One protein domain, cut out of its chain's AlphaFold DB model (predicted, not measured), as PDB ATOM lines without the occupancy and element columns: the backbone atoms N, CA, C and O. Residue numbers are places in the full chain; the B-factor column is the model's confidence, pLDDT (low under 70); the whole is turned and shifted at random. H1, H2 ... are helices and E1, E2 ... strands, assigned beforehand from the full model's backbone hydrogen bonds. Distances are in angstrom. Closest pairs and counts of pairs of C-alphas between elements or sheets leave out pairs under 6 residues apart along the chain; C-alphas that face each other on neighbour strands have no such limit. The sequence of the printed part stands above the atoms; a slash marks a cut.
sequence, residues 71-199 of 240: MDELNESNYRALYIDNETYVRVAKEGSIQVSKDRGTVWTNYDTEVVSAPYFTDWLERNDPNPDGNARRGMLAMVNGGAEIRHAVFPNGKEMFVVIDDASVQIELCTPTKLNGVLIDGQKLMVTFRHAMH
ATOM      1  N   MET A  71      59.030 -40.334  48.937       51.56
ATOM      2  CA  MET A  71      58.120 -41.479  48.852       51.56
ATOM      3  C   MET A  71      58.305 -42.471  49.989       51.56
ATOM      4  O   MET A  71      57.337 -43.125  50.368       51.56
ATOM      5  N   ASP A  72      59.503 -42.613  50.549       53.06
ATOM      6  CA  ASP A  72      59.684 -43.480  51.714       53.06
ATOM      7  C   ASP A  72      59.001 -42.870  52.952       53.06
ATOM      8  O   ASP A  72      58.316 -43.586  53.678       53.06
ATOM      9  N   GLU A  73      59.027 -41.545  53.101       54.00
ATOM     10  CA  GLU A  73      58.299 -40.806  54.137       54.00
ATOM     11  C   GLU A  73      56.777 -40.885  53.956       54.00
ATOM     12  O   GLU A  73      56.044 -41.002  54.938       54.00
ATOM     13  N   LEU A  74      56.280 -40.864  52.715       53.59
ATOM     14  CA  LEU A  74      54.859 -41.088  52.428       53.59
ATOM     15  C   LEU A  74      54.431 -42.535  52.682       53.59
ATOM     16  O   LEU A  74      53.355 -42.755  53.230       53.59
ATOM     17  N   ASN A  75      55.281 -43.519  52.389       56.84
ATOM     18  CA  ASN A  75      55.002 -44.917  52.733       56.84
ATOM     19  C   ASN A  75      55.010 -45.165  54.250       56.84
ATOM     20  O   ASN A  75      54.287 -46.033  54.739       56.84
ATOM     21  N   GLU A  76      55.817 -44.410  54.996       60.06
ATOM     22  CA  GLU A  76      55.787 -44.375  56.462       60.06
ATOM     23  C   GLU A  76      54.624 -43.528  57.011       60.06
ATOM     24  O   GLU A  76      54.325 -43.577  58.208       60.06
ATOM     25  N   SER A  77      53.941 -42.767  56.154       63.31
ATOM     26  CA  SER A  77      52.804 -41.935  56.530       63.31
ATOM     27  C   SER A  77      51.507 -42.741  56.677       63.31
ATOM     28  O   SER A  77      51.372 -43.881  56.232       63.31
ATOM     29  N   ASN A  78      50.495 -42.123  57.290       70.06
ATOM     30  CA  ASN A  78      49.141 -42.679  57.373       70.06
ATOM     31  C   ASN A  78      48.268 -42.272  56.170       70.06
ATOM     32  O   ASN A  78      47.049 -42.155  56.310       70.06
ATOM     33  N   TYR A  79      48.867 -42.019  55.004       77.44
ATOM     34  CA  TYR A  79      48.173 -41.526  53.814       77.44
ATOM     35  C   TYR A  79      48.343 -42.500  52.638       77.44
ATOM     36  O   TYR A  79      49.308 -43.252  52.575       77.44
ATOM     37  N   ARG A  80      47.360 -42.507  51.735       78.00
ATOM     38  CA  ARG A  80      47.292 -43.335  50.517       78.00
ATOM     39  C   ARG A  80      47.485 -42.543  49.230       78.00
ATOM     40  O   ARG A  80      47.543 -43.159  48.177       78.00
ATOM     41  N   ALA A  81      47.431 -41.215  49.321       78.69
ATOM     42  CA  ALA A  81      47.681 -40.272  48.238       78.69
ATOM     43  C   ALA A  81      47.855 -38.861  48.808       78.69
ATOM     44  O   ALA A  81      47.223 -38.509  49.812       78.69
ATOM     45  N   LEU A  82      48.656 -38.037  48.139       75.75
ATOM     46  CA  LEU A  82      48.859 -36.627  48.448       75.75
ATOM     47  C   LEU A  82      48.898 -35.817  47.149       75.75
ATOM     48  O   LEU A  82      49.806 -35.959  46.349       75.75
ATOM     49  N   TYR A  83      47.938 -34.935  46.934       79.62
ATOM     50  CA  TYR A  83      47.955 -33.919  45.890       79.62
ATOM     51  C   TYR A  83      48.385 -32.574  46.485       79.62
ATOM     52  O   TYR A  83      47.913 -32.165  47.544       79.62
ATOM     53  N   ILE A  84      49.289 -31.876  45.813       72.00
ATOM     54  CA  ILE A  84      49.871 -30.616  46.268       72.00
ATOM     55  C   ILE A  84      49.758 -29.613  45.140       72.00
ATOM     56  O   ILE A  84      50.344 -29.824  44.087       72.00
ATOM     57  N   ASP A  85      49.073 -28.502  45.366       73.00
ATOM     58  CA  ASP A  85      49.077 -27.372  44.446       73.00
ATOM     59  C   ASP A  85      49.374 -26.053  45.181       73.00
ATOM     60  O   ASP A  85      49.525 -26.019  46.405       73.00
ATOM     61  N   ASN A  86      49.507 -24.955  44.436       69.19
ATOM     62  CA  ASN A  86      49.835 -23.638  45.006       69.19
ATOM     63  C   ASN A  86      48.790 -23.071  45.992       69.19
ATOM     64  O   ASN A  86      49.108 -22.174  46.772       69.19
ATOM     65  N   GLU A  87      47.550 -23.546  45.944       76.50
ATOM     66  CA  GLU A  87      46.402 -23.024  46.689       76.50
ATOM     67  C   GLU A  87      45.857 -24.017  47.723       76.50
ATOM     68  O   GLU A  87      45.288 -23.619  48.740       76.50
ATOM     69  N   THR A  88      45.915 -25.312  47.430       79.81
ATOM     70  CA  THR A  88      45.247 -26.376  48.175       79.81
ATOM     71  C   THR A  88      46.054 -27.660  48.087       79.81
ATOM     72  O   THR A  88      46.388 -28.164  47.019       79.81
ATOM     73  N   TYR A  89      46.338 -28.209  49.258       82.38
ATOM     74  CA  TYR A  89      46.940 -29.516  49.417       82.38
ATOM     75  C   TYR A  89      45.816 -30.465  49.806       82.38
ATOM     76  O   TYR A  89      45.015 -30.146  50.686       82.38
ATOM     77  N   VAL A  90      45.746 -31.619  49.166       86.00
ATOM     78  CA  VAL A  90      44.739 -32.647  49.411       86.00
ATOM     79  C   VAL A  90      45.463 -33.933  49.755       86.00
ATOM     80  O   VAL A  90      46.404 -34.305  49.073       86.00
ATOM     81  N   ARG A  91      45.030 -34.653  50.780       85.81
ATOM     82  CA  ARG A  91      45.518 -36.005  51.054       85.81
ATOM     83  C   ARG A  91      44.361 -36.960  51.253       85.81
ATOM     84  O   ARG A  91      43.300 -36.559  51.730       85.81
ATOM     85  N   VAL A  92      44.597 -38.220  50.927       87.12
ATOM     86  CA  VAL A  92      43.685 -39.323  51.218       87.12
ATOM     87  C   VAL A  92      44.299 -40.111  52.359       87.12
ATOM     88  O   VAL A  92      45.394 -40.651  52.221       87.12
ATOM     89  N   ALA A  93      43.643 -40.138  53.512       85.31
ATOM     90  CA  ALA A  93      44.102 -40.900  54.661       85.31
ATOM     91  C   ALA A  93      43.958 -42.411  54.428       85.31
ATOM     92  O   ALA A  93      43.259 -42.860  53.516       85.31
ATOM     93  N   LYS A  94      44.620 -43.219  55.258       80.25
ATOM     94  CA  LYS A  94      44.602 -44.685  55.149       80.25
ATOM     95  C   LYS A  94      43.202 -45.278  55.227       80.25
ATOM     96  O   LYS A  94      42.900 -46.230  54.514       80.25
ATOM     97  N   GLU A  95      42.343 -44.676  56.033       84.50
ATOM     98  CA  GLU A  95      40.932 -45.026  56.156       84.50
ATOM     99  C   GLU A  95      40.036 -44.460  55.037       84.50
ATOM    100  O   GLU A  95      38.826 -44.652  55.078       84.50
ATOM    101  N   GLY A  96      40.604 -43.765  54.043       84.38
ATOM    102  CA  GLY A  96      39.887 -43.228  52.881       84.38
ATOM    103  C   GLY A  96      39.335 -41.812  53.057       84.38
ATOM    104  O   GLY A  96      38.736 -41.276  52.126       84.38
ATOM    105  N   SER A  97      39.539 -41.176  54.217       89.81
ATOM    106  CA  SER A  97      39.094 -39.797  54.434       89.81
ATOM    107  C   SER A  97      39.899 -38.814  53.577       89.81
ATOM    108  O   SER A  97      41.123 -38.908  53.480       89.81
ATOM    109  N   ILE A  98      39.215 -37.866  52.933       92.12
ATOM    110  CA  ILE A  98      39.855 -36.816  52.137       92.12
ATOM    111  C   ILE A  98      40.049 -35.599  53.033       92.12
ATOM    112  O   ILE A  98      39.116 -35.138  53.693       92.12
ATOM    113  N   GLN A  99      41.272 -35.088  53.082       90.88
ATOM    114  CA  GLN A  99      41.658 -33.985  53.951       90.88
ATOM    115  C   GLN A  99      42.340 -32.894  53.145       90.88
ATOM    116  O   GLN A  99      43.140 -33.179  52.258       90.88
ATOM    117  N   VAL A 100      42.047 -31.644  53.486       91.06
ATOM    118  CA  VAL A 100      42.587 -30.468  52.805       91.06
ATOM    119  C   VAL A 100      43.428 -29.623  53.746       91.06
ATOM    120  O   VAL A 100      43.141 -29.518  54.942       91.06
ATOM    121  N   SER A 101      44.439 -28.976  53.182       85.00
ATOM    122  CA  SER A 101      45.233 -27.945  53.831       85.00
ATOM    123  C   SER A 101      45.401 -26.746  52.897       85.00
ATOM    124  O   SER A 101      45.632 -26.893  51.697       85.00
ATOM    125  N   LYS A 102      45.279 -25.543  53.466       85.38
ATOM    126  CA  LYS A 102      45.538 -24.256  52.793       85.38
ATOM    127  C   LYS A 102      46.820 -23.583  53.289       85.38
ATOM    128  O   LYS A 102      47.176 -22.505  52.830       85.38
ATOM    129  N   ASP A 103      47.500 -24.208  54.243       78.12
ATOM    130  CA  ASP A 103      48.699 -23.716  54.919       78.12
ATOM    131  C   ASP A 103      49.872 -24.690  54.739       78.12
ATOM    132  O   ASP A 103      50.688 -24.905  55.640       78.12
ATOM    133  N   ARG A 104      49.941 -25.275  53.536       70.50
ATOM    134  CA  ARG A 104      51.018 -26.164  53.082       70.50
ATOM    135  C   ARG A 104      51.240 -27.380  53.982       70.50
ATOM    136  O   ARG A 104      52.366 -27.774  54.262       70.50
ATOM    137  N   GLY A 105      50.149 -27.966  54.452       72.06
ATOM    138  CA  GLY A 105      50.149 -29.173  55.266       72.06
ATOM    139  C   GLY A 105      50.395 -28.952  56.757       72.06
ATOM    140  O   GLY A 105      50.618 -29.936  57.464       72.06
ATOM    141  N   THR A 106      50.330 -27.709  57.251       72.81
ATOM    142  CA  THR A 106      50.467 -27.422  58.691       72.81
ATOM    143  C   THR A 106      49.208 -27.842  59.453       72.81
ATOM    144  O   THR A 106      49.296 -28.520  60.477       72.81
ATOM    145  N   VAL A 107      48.029 -27.497  58.932       80.25
ATOM    146  CA  VAL A 107      46.727 -27.889  59.476       80.25
ATOM    147  C   VAL A 107      45.934 -28.639  58.415       80.25
ATOM    148  O   VAL A 107      45.843 -28.221  57.261       80.25
ATOM    149  N   TRP A 108      45.319 -29.743  58.835       85.81
ATOM    150  CA  TRP A 108      44.502 -30.600  57.986       85.81
ATOM    151  C   TRP A 108      43.079 -30.654  58.508       85.81
ATOM    152  O   TRP A 108      42.853 -30.877  59.697       85.81
ATOM    153  N   THR A 109      42.122 -30.468  57.606       92.56
ATOM    154  CA  THR A 109      40.693 -30.561  57.916       92.56
ATOM    155  C   THR A 109      40.049 -31.584  56.996       92.56
ATOM    156  O   THR A 109      40.385 -31.629  55.812       92.56
ATOM    157  N   ASN A 110      39.137 -32.400  57.525       94.12
ATOM    158  CA  ASN A 110      38.329 -33.291  56.692       94.12
ATOM    159  C   ASN A 110      37.536 -32.456  55.686       94.12
ATOM    160  O   ASN A 110      36.943 -31.439  56.050       94.12
ATOM    161  N   TYR A 111      37.560 -32.880  54.430       94.38
ATOM    162  CA  TYR A 111      36.788 -32.266  53.368       94.38
ATOM    163  C   TYR A 111      35.583 -33.142  53.070       94.38
ATOM    164  O   TYR A 111      35.725 -34.336  52.787       94.38
ATOM    165  N   ASP A 112      34.401 -32.544  53.147       93.62
ATOM    166  CA  ASP A 112      33.173 -33.245  52.814       93.62
ATOM    167  C   ASP A 112      33.155 -33.539  51.316       93.62
ATOM    168  O   ASP A 112      33.385 -32.670  50.473       93.62
ATOM    169  N   THR A 113      32.912 -34.805  50.998       95.00
ATOM    170  CA  THR A 113      32.857 -35.314  49.630       95.00
ATOM    171  C   THR A 113      31.609 -36.146  49.451       95.00
ATOM    172  O   THR A 113      31.128 -36.795  50.385       95.00
ATOM    173  N   GLU A 114      31.089 -36.136  48.234       96.25
ATOM    174  CA  GLU A 114      29.932 -36.936  47.874       96.25
ATOM    175  C   GLU A 114      30.398 -38.307  47.391       96.25
ATOM    176  O   GLU A 114      31.293 -38.408  46.553       96.25
ATOM    177  N   VAL A 115      29.796 -39.378  47.910       96.31
ATOM    178  CA  VAL A 115      29.967 -40.706  47.313       96.31
ATOM    179  C   VAL A 115      29.050 -40.783  46.101       96.31
ATOM    180  O   VAL A 115      27.831 -40.655  46.234       96.31
ATOM    181  N   VAL A 116      29.631 -40.984  44.923       97.19
ATOM    182  CA  VAL A 116      28.898 -41.017  43.653       97.19
ATOM    183  C   VAL A 116      28.883 -42.419  43.054       97.19
ATOM    184  O   VAL A 116      29.680 -43.286  43.406       97.19
ATOM    185  N   SER A 117      27.945 -42.656  42.139       97.38
ATOM    186  CA  SER A 117      27.811 -43.952  41.481       97.38
ATOM    187  C   SER A 117      28.828 -44.127  40.351       97.38
ATOM    188  O   SER A 117      29.212 -43.164  39.684       97.38
ATOM    189  N   ALA A 118      29.201 -45.380  40.082       95.94
ATOM    190  CA  ALA A 118      30.036 -45.731  38.937       95.94
ATOM    191  C   ALA A 118      29.485 -45.182  37.603       95.94
ATOM    192  O   ALA A 118      30.243 -44.513  36.908       95.94
ATOM    193  N   PRO A 119      28.184 -45.332  37.264       96.44
ATOM    194  CA  PRO A 119      27.642 -44.760  36.029       96.44
ATOM    195  C   PRO A 119      27.776 -43.236  35.930       96.44
ATOM    196  O   PRO A 119      28.064 -42.727  34.852       96.44
ATOM    197  N   TYR A 120      27.591 -42.510  37.039       95.50
ATOM    198  CA  TYR A 120      27.754 -41.053  37.052       95.50
ATOM    199  C   TYR A 120      29.197 -40.653  36.734       95.50
ATOM    200  O   TYR A 120      29.435 -39.801  35.881       95.50
ATOM    201  N   PHE A 121      30.161 -41.294  37.395       93.31
ATOM    202  CA  PHE A 121      31.571 -41.014  37.164       93.31
ATOM    203  C   PHE A 121      32.026 -41.440  35.764       93.31
ATOM    204  O   PHE A 121      32.757 -40.697  35.120       93.31
ATOM    205  N   THR A 122      31.571 -42.587  35.251       91.19
ATOM    206  CA  THR A 122      31.905 -43.032  33.889       91.19
ATOM    207  C   THR A 122      31.388 -42.058  32.828       91.19
ATOM    208  O   THR A 122      32.157 -41.696  31.941       91.19
ATOM    209  N   ASP A 123      30.146 -41.572  32.946       90.50
ATOM    210  CA  ASP A 123      29.606 -40.536  32.046       90.50
ATOM    211  C   ASP A 123      30.409 -39.229  32.136       90.50
ATOM    212  O   ASP A 123      30.744 -38.613  31.121       90.50
ATOM    213  N   TRP A 124      30.771 -38.813  33.352       89.62
ATOM    214  CA  TRP A 124      31.643 -37.657  33.540       89.62
ATOM    215  C   TRP A 124      32.997 -37.866  32.849       89.62
ATOM    216  O   TRP A 124      33.451 -36.980  32.124       89.62
ATOM    217  N   LEU A 125      33.610 -39.041  33.009       84.31
ATOM    218  CA  LEU A 125      34.915 -39.370  32.441       84.31
ATOM    219  C   LEU A 125      34.863 -39.415  30.910       84.31
ATOM    220  O   LEU A 125      35.805 -38.996  30.258       84.31
ATOM    221  N   GLU A 126      33.781 -39.898  30.300       83.25
ATOM    222  CA  GLU A 126      33.588 -39.863  28.838       83.25
ATOM    223  C   GLU A 126      33.542 -38.444  28.267       83.25
ATOM    224  O   GLU A 126      34.051 -38.207  27.174       83.25
ATOM    225  N   ARG A 127      32.952 -37.497  29.000       81.19
ATOM    226  CA  ARG A 127      32.814 -36.107  28.541       81.19
ATOM    227  C   ARG A 127      34.070 -35.268  28.743       81.19
ATOM    228  O   ARG A 127      34.227 -34.256  28.063       81.19
ATOM    229  N   ASN A 128      34.893 -35.639  29.716       76.69
ATOM    230  CA  ASN A 128      35.994 -34.814  30.194       76.69
ATOM    231  C   ASN A 128      37.356 -35.371  29.771       76.69
ATOM    232  O   ASN A 128      38.225 -34.592  29.401       76.69
ATOM    233  N   ASP A 129      37.539 -36.688  29.757       72.94
ATOM    234  CA  ASP A 129      38.841 -37.291  29.489       72.94
ATOM    235  C   ASP A 129      39.348 -36.979  28.065       72.94
ATOM    236  O   ASP A 129      38.735 -37.389  27.072       72.94
ATOM    237  N   PRO A 130      40.486 -36.277  27.944       65.19
ATOM    238  CA  PRO A 130      41.062 -35.920  26.655       65.19
ATOM    239  C   PRO A 130      41.718 -37.107  25.921       65.19
ATOM    240  O   PRO A 130      42.093 -36.954  24.757       65.19
ATOM    241  N   ASN A 131      41.887 -38.270  26.566       67.88
ATOM    242  CA  ASN A 131      42.463 -39.481  25.980       67.88
ATOM    243  C   ASN A 131      41.628 -40.736  26.309       67.88
ATOM    244  O   ASN A 131      42.008 -41.539  27.170       67.88
ATOM    245  N   PRO A 132      40.534 -40.975  25.563       65.50
ATOM    246  CA  PRO A 132      39.614 -42.081  25.819       65.50
ATOM    247  C   PRO A 132      40.243 -43.484  25.703       65.50
ATOM    248  O   PRO A 132      39.690 -44.441  26.240       65.50
ATOM    249  N   ASP A 133      41.401 -43.624  25.052       66.75
ATOM    250  CA  ASP A 133      42.104 -44.906  24.883       66.75
ATOM    251  C   ASP A 133      43.324 -45.056  25.822       66.75
ATOM    252  O   ASP A 133      44.032 -46.074  25.808       66.75
ATOM    253  N   GLY A 134      43.571 -44.056  26.673       67.19
ATOM    254  CA  GLY A 134      44.741 -43.965  27.538       67.19
ATOM    255  C   GLY A 134      44.831 -45.056  28.611       67.19
ATOM    256  O   GLY A 134      43.836 -45.545  29.153       67.19
ATOM    257  N   ASN A 135      46.063 -45.425  28.978       66.56
ATOM    258  CA  ASN A 135      46.336 -46.400  30.043       66.56
ATOM    259  C   ASN A 135      45.781 -45.961  31.408       66.56
ATOM    260  O   ASN A 135      45.361 -46.822  32.185       66.56
ATOM    261  N   ALA A 136      45.787 -44.656  31.706       68.69
ATOM    262  CA  ALA A 136      45.202 -44.094  32.923       68.69
ATOM    263  C   ALA A 136      43.699 -44.363  32.988       68.69
ATOM    264  O   ALA A 136      43.248 -45.052  33.901       68.69
ATOM    265  N   ARG A 137      42.947 -43.951  31.961       77.56
ATOM    266  CA  ARG A 137      41.510 -44.219  31.860       77.56
ATOM    267  C   ARG A 137      41.181 -45.702  31.981       77.56
ATOM    268  O   ARG A 137      40.283 -46.075  32.730       77.56
ATOM    269  N   ARG A 138      41.912 -46.573  31.273       80.38
ATOM    270  CA  ARG A 138      41.690 -48.027  31.353       80.38
ATOM    271  C   ARG A 138      41.903 -48.562  32.769       80.38
ATOM    272  O   ARG A 138      41.115 -49.389  33.221       80.38
ATOM    273  N   GLY A 139      42.933 -48.082  33.467       80.44
ATOM    274  CA  GLY A 139      43.169 -48.407  34.876       80.44
ATOM    275  C   GLY A 139      42.044 -47.910  35.786       80.44
ATOM    276  O   GLY A 139      41.550 -48.674  36.612       80.44
ATOM    277  N   MET A 140      41.595 -46.674  35.581       84.50
ATOM    278  CA  MET A 140      40.504 -46.061  36.334       84.50
ATOM    279  C   MET A 140      39.194 -46.844  36.170       84.50
ATOM    280  O   MET A 140      38.562 -47.234  37.149       84.50
ATOM    281  N   LEU A 141      38.810 -47.159  34.929       88.12
ATOM    282  CA  LEU A 141      37.612 -47.950  34.642       88.12
ATOM    283  C   LEU A 141      37.712 -49.374  35.204       88.12
ATOM    284  O   LEU A 141      36.700 -49.933  35.623       88.12
ATOM    285  N   ALA A 142      38.909 -49.965  35.253       89.25
ATOM    286  CA  ALA A 142      39.109 -51.262  35.894       89.25
ATOM    287  C   ALA A 142      38.843 -51.204  37.410       89.25
ATOM    288  O   ALA A 142      38.162 -52.091  37.919       89.25
ATOM    289  N   MET A 143      39.300 -50.155  38.109       90.56
ATOM    290  CA  MET A 143      38.987 -49.949  39.534       90.56
ATOM    291  C   MET A 143      37.485 -49.777  39.756       90.56
ATOM    292  O   MET A 143      36.894 -50.448  40.602       90.56
ATOM    293  N   VAL A 144      36.848 -48.923  38.951       92.88
ATOM    294  CA  VAL A 144      35.403 -48.666  39.022       92.88
ATOM    295  C   VAL A 144      34.606 -49.959  38.818       92.88
ATOM    296  O   VAL A 144      33.735 -50.283  39.624       92.88
ATOM    297  N   ASN A 145      34.947 -50.748  37.796       93.12
ATOM    298  CA  ASN A 145      34.310 -52.043  37.532       93.12
ATOM    299  C   ASN A 145      34.609 -53.091  38.616       93.12
ATOM    300  O   ASN A 145      33.831 -54.026  38.796       93.12
ATOM    301  N   GLY A 146      35.720 -52.934  39.339       93.62
ATOM    302  CA  GLY A 146      36.089 -53.741  40.502       93.62
ATOM    303  C   GLY A 146      35.324 -53.392  41.782       93.62
ATOM    304  O   GLY A 146      35.502 -54.078  42.784       93.62
ATOM    305  N   GLY A 147      34.464 -52.367  41.760       94.19
ATOM    306  CA  GLY A 147      33.675 -51.944  42.918       94.19
ATOM    307  C   GLY A 147      34.364 -50.909  43.805       94.19
ATOM    308  O   GLY A 147      34.009 -50.803  44.978       94.19
ATOM    309  N   ALA A 148      35.331 -50.158  43.269       94.94
ATOM    310  CA  ALA A 148      35.946 -49.042  43.978       94.94
ATOM    311  C   ALA A 148      34.903 -48.006  44.440       94.94
ATOM    312  O   ALA A 148      33.922 -47.721  43.748       94.94
ATOM    313  N   GLU A 149      35.149 -47.405  45.601       96.25
ATOM    314  CA  GLU A 149      34.403 -46.245  46.075       96.25
ATOM    315  C   GLU A 149      34.855 -44.997  45.310       96.25
ATOM    316  O   GLU A 149      36.047 -44.790  45.084       96.25
ATOM    317  N   ILE A 150      33.902 -44.150  44.919       95.94
ATOM    318  CA  ILE A 150      34.175 -42.942  44.143       95.94
ATOM    319  C   ILE A 150      33.720 -41.741  44.960       95.94
ATOM    320  O   ILE A 150      32.529 -41.568  45.231       95.94
ATOM    321  N   ARG A 151      34.682 -40.909  45.349       95.44
ATOM    322  CA  ARG A 151      34.468 -39.681  46.114       95.44
ATOM    323  C   ARG A 151      34.590 -38.488  45.184       95.44
ATOM    324  O   ARG A 151      35.598 -38.344  44.502       95.44
ATOM    325  N   HIS A 152      33.588 -37.625  45.188       95.00
ATOM    326  CA  HIS A 152      33.532 -36.420  44.379       95.00
ATOM    327  C   HIS A 152      33.701 -35.176  45.260       95.00
ATOM    328  O   HIS A 152      33.014 -35.016  46.274       95.00
ATOM    329  N   ALA A 153      34.626 -34.301  44.873       91.69
ATOM    330  CA  ALA A 153      34.939 -33.054  45.552       91.69
ATOM    331  C   ALA A 153      34.916 -31.883  44.564       91.69
ATOM    332  O   ALA A 153      35.682 -31.854  43.602       91.69
ATOM    333  N   VAL A 154      34.097 -30.871  44.850       90.38
ATOM    334  CA  VAL A 154      34.125 -29.585  44.141       90.38
ATOM    335  C   VAL A 154      34.701 -28.532  45.075       90.38
ATOM    336  O   VAL A 154      34.208 -28.337  46.189       90.38
ATOM    337  N   PHE A 155      35.757 -27.857  44.639       86.31
ATOM    338  CA  PHE A 155      36.444 -26.828  45.414       86.31
ATOM    339  C   PHE A 155      35.919 -25.422  45.078       86.31
ATOM    340  O   PHE A 155      35.463 -25.181  43.957       86.31
ATOM    341  N   PRO A 156      36.040 -24.439  45.995       85.75
ATOM    342  CA  PRO A 156      35.559 -23.071  45.763       85.75
ATOM    343  C   PRO A 156      36.165 -22.354  44.545       85.75
ATOM    344  O   PRO A 156      35.553 -21.439  44.008       85.75
ATOM    345  N   ASN A 157      37.359 -22.757  44.106       76.69
ATOM    346  CA  ASN A 157      38.031 -22.238  42.907       76.69
ATOM    347  C   ASN A 157      37.555 -22.913  41.603       76.69
ATOM    348  O   ASN A 157      38.123 -22.667  40.540       76.69
ATOM    349  N   GLY A 158      36.534 -23.774  41.667       80.44
ATOM    350  CA  GLY A 158      35.970 -24.466  40.510       80.44
ATOM    351  C   GLY A 158      36.766 -25.685  40.042       80.44
ATOM    352  O   GLY A 158      36.449 -26.210  38.970       80.44
ATOM    353  N   LYS A 159      37.779 -26.126  40.806       81.44
ATOM    354  CA  LYS A 159      38.413 -27.438  40.615       81.44
ATOM    355  C   LYS A 159      37.419 -28.530  41.006       81.44
ATOM    356  O   LYS A 159      36.769 -28.437  42.047       81.44
ATOM    357  N   GLU A 160      37.323 -29.550  40.173       87.00
ATOM    358  CA  GLU A 160      36.468 -30.716  40.370       87.00
ATOM    359  C   GLU A 160      37.369 -31.949  40.406       87.00
ATOM    360  O   GLU A 160      38.141 -32.173  39.477       87.00
ATOM    361  N   MET A 161      37.323 -32.708  41.495       87.56
ATOM    362  CA  MET A 161      38.202 -33.845  41.743       87.56
ATOM    363  C   MET A 161      37.377 -35.090  42.046       87.56
ATOM    364  O   MET A 161      36.486 -35.061  42.898       87.56
ATOM    365  N   PHE A 162      37.732 -36.195  41.403       90.81
ATOM    366  CA  PHE A 162      37.271 -37.525  41.762       90.81
ATOM    367  C   PHE A 162      38.429 -38.316  42.356       90.81
ATOM    368  O   PHE A 162      39.526 -38.357  41.805       90.81
ATOM    369  N   VAL A 163      38.172 -38.955  43.489       90.12
ATOM    370  CA  VAL A 163      39.102 -39.873  44.140       90.12
ATOM    371  C   VAL A 163      38.470 -41.256  44.087       90.12
ATOM    372  O   VAL A 163      37.423 -41.488  44.695       90.12
ATOM    373  N   VAL A 164      39.091 -42.159  43.335       91.25
ATOM    374  CA  VAL A 164      38.651 -43.547  43.172       91.25
ATOM    375  C   VAL A 164      39.509 -44.425  44.070       91.25
ATOM    376  O   VAL A 164      40.736 -44.438  43.959       91.25
ATOM    377  N   ILE A 165      38.860 -45.112  45.003       90.88
ATOM    378  CA  ILE A 165      39.493 -45.794  46.129       90.88
ATOM    379  C   ILE A 165      39.051 -47.256  46.126       90.88
ATOM    380  O   ILE A 165      37.873 -47.550  46.313       90.88
ATOM    381  N   ASP A 166      39.992 -48.182  45.963       88.75
ATOM    382  CA  ASP A 166      39.772 -49.605  46.255       88.75
ATOM    383  C   ASP A 166      40.621 -50.044  47.461       88.75
ATOM    384  O   ASP A 166      41.114 -49.205  48.217       88.75
ATOM    385  N   ASP A 167      40.786 -51.345  47.690       83.88
ATOM    386  CA  ASP A 167      41.615 -51.848  48.794       83.88
ATOM    387  C   ASP A 167      43.126 -51.725  48.522       83.88
ATOM    388  O   ASP A 167      43.932 -51.708  49.453       83.88
ATOM    389  N   ALA A 168      43.530 -51.641  47.252       78.50
ATOM    390  CA  ALA A 168      44.926 -51.714  46.824       78.50
ATOM    391  C   ALA A 168      45.535 -50.341  46.502       78.50
ATOM    392  O   ALA A 168      46.755 -50.168  46.569       78.50
ATOM    393  N   SER A 169      44.711 -49.373  46.110       78.88
ATOM    394  CA  SER A 169      45.156 -48.173  45.416       78.88
ATOM    395  C   SER A 169      44.170 -47.014  45.528       78.88
ATOM    396  O   SER A 169      42.988 -47.179  45.831       78.88
ATOM    397  N   VAL A 170      44.702 -45.813  45.327       82.25
ATOM    398  CA  VAL A 170      43.930 -44.591  45.126       82.25
ATOM    399  C   VAL A 170      44.336 -44.049  43.770       82.25
ATOM    400  O   VAL A 170      45.530 -43.989  43.488       82.25
ATOM    401  N   GLN A 171      43.364 -43.655  42.956       82.12
ATOM    402  CA  GLN A 171      43.596 -42.854  41.759       82.12
ATOM    403  C   GLN A 171      42.817 -41.549  41.864       82.12
ATOM    404  O   GLN A 171      41.706 -41.521  42.402       82.12
ATOM    405  N   ILE A 172      43.419 -40.466  41.375       82.38
ATOM    406  CA  ILE A 172      42.813 -39.137  41.406       82.38
ATOM    407  C   ILE A 172      42.643 -38.635  39.977       82.38
ATOM    408  O   ILE A 172      43.597 -38.574  39.203       82.38
ATOM    409  N   GLU A 173      41.416 -38.239  39.670       80.94
ATOM    410  CA  GLU A 173      41.044 -37.544  38.447       80.94
ATOM    411  C   GLU A 173      40.701 -36.094  38.781       80.94
ATOM    412  O   GLU A 173      39.954 -35.831  39.727       80.94
ATOM    413  N   LEU A 174      41.241 -35.145  38.020       78.56
ATOM    414  CA  LEU A 174      41.080 -33.722  38.295       78.56
ATOM    415  C   LEU A 174      40.701 -32.959  37.026       78.56
ATOM    416  O   LEU A 174      41.466 -32.915  36.067       78.56
ATOM    417  N   CYS A 175      39.578 -32.246  37.073       74.88
ATOM    418  CA  CYS A 175      39.234 -31.219  36.101       74.88
ATOM    419  C   CYS A 175      39.487 -29.825  36.683       74.88
ATOM    420  O   CYS A 175      39.010 -29.471  37.767       74.88
ATOM    421  N   THR A 176      40.243 -29.008  35.949       68.19
ATOM    422  CA  THR A 176      40.591 -27.639  36.349       68.19
ATOM    423  C   THR A 176      40.146 -26.610  35.303       68.19
ATOM    424  O   THR A 176      40.252 -26.850  34.095       68.19
ATOM    425  N   PRO A 177      39.640 -25.433  35.730       62.91
ATOM    426  CA  PRO A 177      39.310 -24.342  34.815       62.91
ATOM    427  C   PRO A 177      40.552 -23.642  34.234       62.91
ATOM    428  O   PRO A 177      40.441 -22.971  33.211       62.91
ATOM    429  N   THR A 178      41.722 -23.773  34.867       62.38
ATOM    430  CA  THR A 178      42.970 -23.086  34.489       62.38
ATOM    431  C   THR A 178      44.159 -24.049  34.431       62.38
ATOM    432  O   THR A 178      44.056 -25.202  34.852       62.38
ATOM    433  N   LYS A 179      45.297 -23.576  33.892       56.50
ATOM    434  CA  LYS A 179      46.567 -24.324  33.842       56.50
ATOM    435  C   LYS A 179      46.905 -24.930  35.209       56.50
ATOM    436  O   LYS A 179      46.814 -24.251  36.230       56.50
ATOM    437  N   LEU A 180      47.295 -26.203  35.199       59.28
ATOM    438  CA  LEU A 180      47.607 -26.960  36.403       59.28
ATOM    439  C   LEU A 180      48.867 -26.396  37.070       59.28
ATOM    440  O   LEU A 180      49.922 -26.338  36.450       59.28
ATOM    441  N   ASN A 181      48.742 -26.062  38.353       55.34
ATOM    442  CA  ASN A 181      49.852 -25.752  39.251       55.34
ATOM    443  C   ASN A 181      49.861 -26.757  40.414       55.34
ATOM    444  O   ASN A 181      49.939 -26.336  41.565       55.34
ATOM    445  N   GLY A 182      49.720 -28.057  40.117       53.19
ATOM    446  CA  GLY A 182      49.595 -29.155  41.085       53.19
ATOM    447  C   GLY A 182      50.456 -30.387  40.748       53.19
ATOM    448  O   GLY A 182      50.667 -30.675  39.574       53.19
ATOM    449  N   VAL A 183      50.922 -31.122  41.762       58.50
ATOM    450  CA  VAL A 183      51.635 -32.412  41.693       58.50
ATOM    451  C   VAL A 183      50.879 -33.440  42.524       58.50
ATOM    452  O   VAL A 183      50.472 -33.150  43.646       58.50
ATOM    453  N   LEU A 184      50.743 -34.663  42.014       61.22
ATOM    454  CA  LEU A 184      50.340 -35.808  42.823       61.22
ATOM    455  C   LEU A 184      51.565 -36.594  43.282       61.22
ATOM    456  O   LEU A 184      52.436 -36.933  42.486       61.22
ATOM    457  N   ILE A 185      51.580 -36.930  44.563       58.53
ATOM    458  CA  ILE A 185      52.589 -37.740  45.218       58.53
ATOM    459  C   ILE A 185      51.896 -38.938  45.874       58.53
ATOM    460  O   ILE A 185      50.967 -38.790  46.665       58.53
ATOM    461  N   ASP A 186      52.342 -40.136  45.498       61.16
ATOM    462  CA  ASP A 186      51.845 -41.432  45.983       61.16
ATOM    463  C   ASP A 186      50.343 -41.709  45.799       61.16
ATOM    464  O   ASP A 186      49.733 -42.374  46.618       61.16
ATOM    465  N   GLY A 187      49.713 -41.227  44.726       55.25
ATOM    466  CA  GLY A 187      48.308 -41.547  44.423       55.25
ATOM    467  C   GLY A 187      48.123 -42.353  43.143       55.25
ATOM    468  O   GLY A 187      47.259 -41.995  42.367       55.25
ATOM    469  N   GLN A 188      48.981 -43.348  42.892       53.19
ATOM    470  CA  GLN A 188      49.071 -44.308  41.763       53.19
ATOM    471  C   GLN A 188      48.846 -43.844  40.296       53.19
ATOM    472  O   GLN A 188      49.349 -44.545  39.420       53.19
ATOM    473  N   LYS A 189      48.184 -42.712  40.006       56.62
ATOM    474  CA  LYS A 189      48.096 -41.932  38.755       56.62
ATOM    475  C   LYS A 189      47.294 -40.641  38.993       56.62
ATOM    476  O   LYS A 189      46.233 -40.694  39.618       56.62
ATOM    477  N   LEU A 190      47.784 -39.508  38.475       59.38
ATOM    478  CA  LEU A 190      47.009 -38.267  38.343       59.38
ATOM    479  C   LEU A 190      46.647 -38.099  36.878       59.38
ATOM    480  O   LEU A 190      47.544 -37.935  36.054       59.38
ATOM    481  N   MET A 191      45.359 -38.053  36.570       57.75
ATOM    482  CA  MET A 191      44.916 -37.609  35.256       57.75
ATOM    483  C   MET A 191      44.289 -36.217  35.369       57.75
ATOM    484  O   MET A 191      43.574 -35.883  36.319       57.75
ATOM    485  N   VAL A 192      44.725 -35.350  34.452       57.69
ATOM    486  CA  VAL A 192      44.440 -33.918  34.469       57.69
ATOM    487  C   VAL A 192      43.682 -33.568  33.212       57.69
ATOM    488  O   VAL A 192      44.205 -33.640  32.099       57.69
ATOM    489  N   THR A 193      42.460 -33.113  33.425       53.97
ATOM    490  CA  THR A 193      41.568 -32.656  32.381       53.97
ATOM    491  C   THR A 193      41.435 -31.132  32.421       53.97
ATOM    492  O   THR A 193      41.261 -30.520  33.479       53.97
ATOM    493  N   PHE A 194      41.468 -30.502  31.246       54.75
ATOM    494  CA  PHE A 194      41.194 -29.076  31.076       54.75
ATOM    495  C   PHE A 194      39.872 -28.875  30.339       54.75
ATOM    496  O   PHE A 194      39.570 -29.595  29.391       54.75
ATOM    497  N   ARG A 195      39.122 -27.823  30.692       50.81
ATOM    498  CA  ARG A 195      37.901 -27.445  29.946       50.81
ATOM    499  C   ARG A 195      38.180 -26.985  28.505       50.81
ATOM    500  O   ARG A 195      37.254 -26.910  27.701       50.81
ATOM    501  N   HIS A 196      39.430 -26.651  28.180       48.53
ATOM    502  CA  HIS A 196      39.860 -26.205  26.855       48.53
ATOM    503  C   HIS A 196      41.132 -26.942  26.436       48.53
ATOM    504  O   HIS A 196      42.019 -27.152  27.263       48.53
ATOM    505  N   ALA A 197      41.222 -27.305  25.152       42.69
ATOM    506  CA  ALA A 197      42.390 -27.973  24.590       42.69
ATOM    507  C   ALA A 197      43.657 -27.157  24.877       42.69
ATOM    508  O   ALA A 197      43.724 -25.956  24.605       42.69
ATOM    509  N   MET A 198      44.659 -27.817  25.448       44.47
ATOM    510  CA  MET A 198      45.937 -27.212  25.765       44.47
ATOM    511  C   MET A 198      47.049 -28.007  25.109       44.47
ATOM    512  O   MET A 198      47.189 -29.202  25.340       44.47
ATOM    513  N   HIS A 199      47.887 -27.300  24.358       44.91
ATOM    514  CA  HIS A 199      49.198 -27.795  23.984       44.91
ATOM    515  C   HIS A 199      50.045 -27.834  25.256       44.91
ATOM    516  O   HIS A 199      50.349 -26.787  25.844       44.91
TER     517      HIS A 199
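What this domain is: This is residues 71 to 199 of the 240 residues of an uncharacterized protein of Paenibacillus rhizovicinus (UniProt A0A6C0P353). Look for a sandwich of two four-stranded sheets face to face, E4 E5 E6 E8 and E3 E2 E1 E7, with the helical hairpin H2 and H3 covering the other face of the first sheet. A long link, residues 102 to 117, runs from E3 round to H2, while short H1 only grazes the second sheet. The printed part has 129 residues, with three named helices and eight named strands in the order H1 E1 E2 E3 H2 H3 E4 E5 E6 E7 E8; the first sheet is mixed, the second antiparallel. The class is mixed, helices and strands, and the whole is compact, with a radius of gyration of the C-alphas of 13.9 A and spans of 37 by 32 by 27 A.

How they stand to each other: Start at E4, residues 149 to 154, E5, residues 160 to 165, and E6, residues 170 to 176: a meander, each strand the antiparallel neighbour of the one before. Find N 151 of E4 and O 163 of E5 within hydrogen-bond range at 2.9 A, and N 162 of E5 and O 173 of E6 at 2.8 A. E8, residues 190 to 194, is parallel to E6, with N 193 and O 174 at 2.8 A. On one face of this sheet, making two layers, helices on one face of a sheet, are H2, residues 118 to 128, at a height of 9.8 A, and H3, residues 135 to 145, at 9.3 A. These two only just touch, with 3 pairs of C-alphas within 8 A, the closest those of Ala 118 and Val 144, 6.1 A, at a shallow tilt of 21 degrees, opposite ways. Across the sandwich, a second meander holds E1, residues 79 to 85, E2, residues 89 to 93, and E3, residues 98 to 101; N 83 and O 90 are 2.7 A apart, N 91 and O 99 2.8 A. E7, residues 182 to 185, is the antiparallel neighbour of E1, with N 84 and O 183 at 2.8 A. H1, residues 71 to 75, only grazes this sheet. In H1, H2 and H3 every O i to N i+4 pair is within hydrogen-bond range.

Where its parts are: Find C-alpha 71 at (58.120, -41.479, 48.852), where H1 begins. E6 runs 19.4 A from C-alpha 170 at (43.930, -44.591, 45.126); E1 spans 17.0 A, E4 16.8 A, E5 16.4 A, and H2 and H3 15.2 A each. E8 ends at C-alpha 194, (41.194, -29.076, 31.076).

The domain as a whole: The C-alphas farthest apart, of Thr 106 and Asp 133, are 39.0 A apart. The printed part has no cut, and its one long link joins E3 to H2. Mean pLDDT of the printed part is 77.4; 39 residues are under 70, among them 176 to 199.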